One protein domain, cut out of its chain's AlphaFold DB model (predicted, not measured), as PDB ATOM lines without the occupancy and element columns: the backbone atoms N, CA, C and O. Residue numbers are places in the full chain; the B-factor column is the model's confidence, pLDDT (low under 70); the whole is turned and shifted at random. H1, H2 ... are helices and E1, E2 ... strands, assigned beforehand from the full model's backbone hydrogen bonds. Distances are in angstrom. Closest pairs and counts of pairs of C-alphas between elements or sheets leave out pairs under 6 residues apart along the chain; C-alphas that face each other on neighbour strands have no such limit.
ATOM      1  N   SER A  17     140.696 119.970 108.846       83.88
ATOM      2  CA  SER A  17     140.287 121.049 109.749       83.88
ATOM      3  C   SER A  17     140.935 122.390 109.401       83.88
ATOM      4  O   SER A  17     140.246 123.399 109.445       83.88
ATOM      5  N   GLU A  18     142.211 122.404 109.005       85.75
ATOM      6  CA  GLU A  18     142.922 123.629 108.602       85.75
ATOM      7  C   GLU A  18     142.378 124.178 107.279       85.75
ATOM      8  O   GLU A  18     142.212 125.385 107.120       85.75
ATOM      9  N   VAL A  19     142.048 123.296 106.328       84.62
ATOM     10  CA  VAL A  19     141.407 123.708 105.069       84.62
ATOM     11  C   VAL A  19     140.050 124.337 105.363       84.62
ATOM     12  O   VAL A  19     139.780 125.443 104.911       84.62
ATOM     13  N   MET A  20     139.225 123.665 106.169       85.44
ATOM     14  CA  MET A  20     137.909 124.175 106.545       85.44
ATOM     15  C   MET A  20     138.003 125.499 107.306       85.44
ATOM     16  O   MET A  20     137.220 126.394 107.026       85.44
ATOM     17  N   GLU A  21     138.965 125.680 108.210       84.06
ATOM     18  CA  GLU A  21     139.141 126.951 108.925       84.06
ATOM     19  C   GLU A  21     139.367 128.135 107.970       84.06
ATOM     20  O   GLU A  21     138.835 129.220 108.189       84.06
ATOM     21  N   VAL A  22     140.112 127.917 106.883       84.69
ATOM     22  CA  VAL A  22     140.443 128.973 105.918       84.69
ATOM     23  C   VAL A  22     139.365 129.145 104.845       84.69
ATOM     24  O   VAL A  22     139.168 130.253 104.350       84.69
ATOM     25  N   THR A  23     138.683 128.067 104.447       82.06
ATOM     26  CA  THR A  23     137.796 128.079 103.271       82.06
ATOM     27  C   THR A  23     136.312 127.924 103.586       82.06
ATOM     28  O   THR A  23     135.503 128.017 102.663       82.06
ATOM     29  N   CYS A  24     135.925 127.627 104.829       84.69
ATOM     30  CA  CYS A  24     134.521 127.399 105.170       84.69
ATOM     31  C   CYS A  24     133.719 128.700 105.078       84.69
ATOM     32  O   CYS A  24     134.019 129.690 105.743       84.69
ATOM     33  N   ASP A  25     132.659 128.665 104.275       88.56
ATOM     34  CA  ASP A  25     131.623 129.688 104.257       88.56
ATOM     35  C   ASP A  25     130.431 129.195 105.080       88.56
ATOM     36  O   ASP A  25     129.578 128.439 104.602       88.56
ATOM     37  N   ASP A  26     130.386 129.644 106.334       86.75
ATOM     38  CA  ASP A  26     129.326 129.324 107.288       86.75
ATOM     39  C   ASP A  26     127.925 129.610 106.729       86.75
ATOM     40  O   ASP A  26     126.971 128.900 107.060       86.75
ATOM     41  N   GLU A  27     127.770 130.633 105.880       88.88
ATOM     42  CA  GLU A  27     126.474 130.979 105.308       88.88
ATOM     43  C   GLU A  27     126.034 129.941 104.272       88.88
ATOM     44  O   GLU A  27     124.904 129.444 104.334       88.88
ATOM     45  N   THR A  28     126.930 129.562 103.358       89.00
ATOM     46  CA  THR A  28     126.664 128.512 102.365       89.00
ATOM     47  C   THR A  28     126.429 127.158 103.036       89.00
ATOM     48  O   THR A  28     125.459 126.474 102.696       89.00
ATOM     49  N   CYS A  29     127.230 126.795 104.042       90.44
ATOM     50  CA  CYS A  29     127.019 125.571 104.815       90.44
ATOM     51  C   CYS A  29     125.655 125.568 105.518       90.44
ATOM     52  O   CYS A  29     124.923 124.582 105.436       90.44
ATOM     53  N   ALA A  30     125.266 126.672 106.161       90.00
ATOM     54  CA  ALA A  30     123.971 126.761 106.827       90.00
ATOM     55  C   ALA A  30     122.792 126.655 105.843       90.00
ATOM     56  O   ALA A  30     121.800 125.999 106.162       90.00
ATOM     57  N   ARG A  31     122.900 127.242 104.642       90.19
ATOM     58  CA  ARG A  31     121.888 127.093 103.577       90.19
ATOM     59  C   ARG A  31     121.763 125.645 103.116       90.19
ATOM     60  O   ARG A  31     120.652 125.128 103.063       90.19
ATOM     61  N   TRP A  32     122.884 124.972 102.866       92.56
ATOM     62  CA  TRP A  32     122.866 123.559 102.489       92.56
ATOM     63  C   TRP A  32     122.229 122.692 103.581       92.56
ATOM     64  O   TRP A  32     121.360 121.876 103.286       92.56
ATOM     65  N   CYS A  33     122.572 122.927 104.853       92.81
ATOM     66  CA  CYS A  33     121.956 122.242 105.994       92.81
ATOM     67  C   CYS A  33     120.441 122.472 106.078       92.81
ATOM     68  O   CYS A  33     119.704 121.552 106.435       92.81
ATOM     69  N   MET A  34     119.961 123.673 105.743       92.50
ATOM     70  CA  MET A  34     118.526 123.931 105.616       92.50
ATOM     71  C   MET A  34     117.908 123.108 104.485       92.50
ATOM     72  O   MET A  34     116.825 122.549 104.648       92.50
ATOM     73  N   ASP A  35     118.595 122.996 103.348       93.12
ATOM     74  CA  ASP A  35     118.108 122.259 102.184       93.12
ATOM     75  C   ASP A  35     118.003 120.756 102.396       93.12
ATOM     76  O   ASP A  35     116.992 120.171 102.004       93.12
ATOM     77  N   LYS A  43     110.967 128.887 110.957       90.75
ATOM     78  CA  LYS A  43     110.589 128.883 112.372       90.75
ATOM     79  C   LYS A  43     109.504 129.924 112.609       90.75
ATOM     80  O   LYS A  43     109.400 130.896 111.861       90.75
ATOM     81  N   ARG A  44     108.698 129.725 113.651       93.31
ATOM     82  CA  ARG A  44     107.710 130.708 114.113       93.31
ATOM     83  C   ARG A  44     108.194 131.365 115.395       93.31
ATOM     84  O   ARG A  44     108.754 130.701 116.261       93.31
ATOM     85  N   CYS A  45     107.965 132.667 115.499       94.56
ATOM     86  CA  CYS A  45     108.241 133.423 116.705       94.56
ATOM     87  C   CYS A  45     107.331 132.908 117.833       94.56
ATOM     88  O   CYS A  45     106.114 132.882 117.638       94.56
ATOM     89  N   PRO A  46     107.874 132.528 119.001       93.25
ATOM     90  CA  PRO A  46     107.060 132.034 120.108       93.25
ATOM     91  C   PRO A  46     106.133 133.110 120.692       93.25
ATOM     92  O   PRO A  46     105.092 132.772 121.239       93.25
ATOM     93  N   SER A  47     106.476 134.396 120.548       94.62
ATOM     94  CA  SER A  47     105.693 135.499 121.121       94.62
ATOM     95  C   SER A  47     104.508 135.922 120.250       94.62
ATOM     96  O   SER A  47     103.434 136.188 120.775       94.62
ATOM     97  N   CYS A  48     104.684 136.012 118.927       94.88
ATOM     98  CA  CYS A  48     103.650 136.536 118.019       94.88
ATOM     99  C   CYS A  48     103.201 135.547 116.932       94.88
ATOM    100  O   CYS A  48     102.378 135.893 116.089       94.88
ATOM    101  N   GLY A  49     103.778 134.341 116.875       93.00
ATOM    102  CA  GLY A  49     103.444 133.309 115.885       93.00
ATOM    103  C   GLY A  49     103.880 133.604 114.441       93.00
ATOM    104  O   GLY A  49     103.724 132.741 113.567       93.00
ATOM    105  N   SER A  50     104.442 134.789 114.178       94.19
ATOM    106  CA  SER A  50     104.915 135.202 112.849       94.19
ATOM    107  C   SER A  50     106.112 134.372 112.394       94.19
ATOM    108  O   SER A  50     106.890 133.881 113.214       94.19
ATOM    109  N   LEU A  51     106.284 134.231 111.078       93.62
ATOM    110  CA  LEU A  51     107.466 133.575 110.518       93.62
ATOM    111  C   LEU A  51     108.735 134.340 110.900       93.62
ATOM    112  O   LEU A  51     108.778 135.567 110.870       93.62
ATOM    113  N   MET A  52     109.783 133.611 111.258       94.38
ATOM    114  CA  MET A  52     111.082 134.186 111.576       94.38
ATOM    115  C   MET A  52     111.953 134.265 110.325       94.38
ATOM    116  O   MET A  52     111.919 133.380 109.471       94.38
ATOM    117  N   LYS A  53     112.781 135.308 110.244       91.25
ATOM    118  CA  LYS A  53     113.806 135.455 109.210       91.25
ATOM    119  C   LYS A  53     115.143 134.929 109.747       91.25
ATOM    120  O   LYS A  53     115.586 135.395 110.806       91.25
ATOM    121  N   PRO A  54     115.808 133.989 109.059       90.88
ATOM    122  CA  PRO A  54     117.145 133.571 109.445       90.88
ATOM    123  C   PRO A  54     118.147 134.694 109.150       90.88
ATOM    124  O   PRO A  54     118.104 135.352 108.115       90.88
ATOM    125  N   SER A  55     119.073 134.910 110.074       88.62
ATOM    126  CA  SER A  55     120.239 135.769 109.914       88.62
ATOM    127  C   SER A  55     121.473 134.888 110.055       88.62
ATOM    128  O   SER A  55     121.992 134.711 111.157       88.62
ATOM    129  N   LEU A  56     121.912 134.318 108.932       84.62
ATOM    130  CA  LEU A  56     122.992 133.327 108.888       84.62
ATOM    131  C   LEU A  56     124.324 133.915 109.361       84.62
ATOM    132  O   LEU A  56     124.941 133.354 110.260       84.62
ATOM    133  N   ALA A  57     124.664 135.124 108.905       82.62
ATOM    134  CA  ALA A  57     125.838 135.864 109.377       82.62
ATOM    135  C   ALA A  57     125.873 136.062 110.906       82.62
ATOM    136  O   ALA A  57     126.936 136.075 111.516       82.62
ATOM    137  N   ARG A  58     124.705 136.207 111.551       85.56
ATOM    138  CA  ARG A  58     124.594 136.361 113.013       85.56
ATOM    139  C   ARG A  58     124.267 135.054 113.732       85.56
ATOM    140  O   ARG A  58     124.080 135.086 114.947       85.56
ATOM    141  N   LYS A  59     124.150 133.942 112.998       86.81
ATOM    142  CA  LYS A  59     123.771 132.610 113.493       86.81
ATOM    143  C   LYS A  59     122.498 132.642 114.354       86.81
ATOM    144  O   LYS A  59     122.422 132.010 115.403       86.81
ATOM    145  N   ARG A  60     121.495 133.436 113.948       89.56
ATOM    146  CA  ARG A  60     120.265 133.687 114.727       89.56
ATOM    147  C   ARG A  60     119.022 133.704 113.853       89.56
ATOM    148  O   ARG A  60     119.081 134.080 112.688       89.56
ATOM    149  N   TRP A  61     117.882 133.399 114.460       91.00
ATOM    150  CA  TRP A  61     116.564 133.662 113.887       91.00
ATOM    151  C   TRP A  61     115.999 134.930 114.512       91.00
ATOM    152  O   TRP A  61     116.079 135.102 115.727       91.00
ATOM    153  N   ARG A  62     115.440 135.817 113.690       92.25
ATOM    154  CA  ARG A  62     114.785 137.041 114.160       92.25
ATOM    155  C   ARG A  62     113.305 137.000 113.848       92.25
ATOM    156  O   ARG A  62     112.908 136.488 112.800       92.25
ATOM    157  N   CYS A  63     112.499 137.522 114.766       92.75
ATOM    158  CA  CYS A  63     111.093 137.761 114.492       92.75
ATOM    159  C   CYS A  63     110.975 138.653 113.247       92.75
ATOM    160  O   CYS A  63     111.784 139.555 113.063       92.75
ATOM    161  N   SER A  64     109.999 138.408 112.369       88.38
ATOM    162  CA  SER A  64     109.774 139.298 111.221       88.38
ATOM    163  C   SER A  64     109.186 140.657 111.605       88.38
ATOM    164  O   SER A  64     109.106 141.518 110.736       88.38
TER     165      SER A  64
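Overview. This is residues 17 to 35 and 43 to 64 of the 66 residues of an uncharacterized protein of Phytophthora infestans (UniProt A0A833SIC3). Look first for a loose, strung-out row of small pieces: a short helix, H1, sticks out at one end, a second helix, H2, comes next along the long axis, and a small two-stranded hairpin, E1 and E2, lies toward the other end, where residues 43 to 51 make a loop beyond it. Residues 17 to 24, of which 17 to 23 belong to H1, stand free at one end of the rod, and the body without them still spans 32 A along its longest axis. The printed part has 41 residues, with two named helices and then two named strands, in the order H1, H2, E1, E2; the sheet is E1 - E2, antiparallel, and the class is mixed, helices and strands. The whole is only just loose, close to extended, with a radius of gyration of the C-alphas of 13.5 A and spans of 42 by 19 by 12 A.

Arrangement. Begin with H1, residues 17 to 23, and go on over a tight link of 2 residues to H2, residues 26 to 35. These two helices are apart. In both, every O i to N i+4 pair is within hydrogen-bond range. Past the cut, look for E1, residues 52 to 55, and E2, residues 60 to 63, a hairpin with a tight link of 4 residues. The two strands are antiparallel neighbours, with 146 degrees between their N-to-C directions. The C-alphas of Pro 54 and Trp 61 face each other at 4.5 A. Check N 55 and O 60, 2.7 A apart, and N 53 and O 62, 2.8 A apart, both within hydrogen-bond range. H1 is apart from E1 and from E2, and H2 is apart from E2.

Along the chain. Find C-alpha 17 at (140.287, 121.049, 109.749); from there H1 runs to Thr 23, 9.9 A from first to last C-alpha. H2 begins with C-alpha 26 at (129.326, 129.324, 107.288) and runs 14.2 A to Asp 35. E1 runs from Met 52 to Ser 55, 9.4 A. E2 runs from Arg 60 to C-alpha 63 at (111.093, 137.761, 114.492), 10.0 A.

Size, cuts and confidence. The two C-alphas farthest apart are those of Glu 18 and Cys 48, at 42.4 A. Without residues 17 to 24, the body of 33 residues spans 32 by 18 by 10 A. Residues 36 to 42 are not printed, and C-alphas 35 and 43 are 14.3 A apart across the cut, which lies in the link from H2 to E1. Of the links that are printed whole, H1 to H2 and E1 to E2 are tight. In the B-factor column of this predicted model, the mean pLDDT of the printed part is 89.5, and no printed residue is under 70.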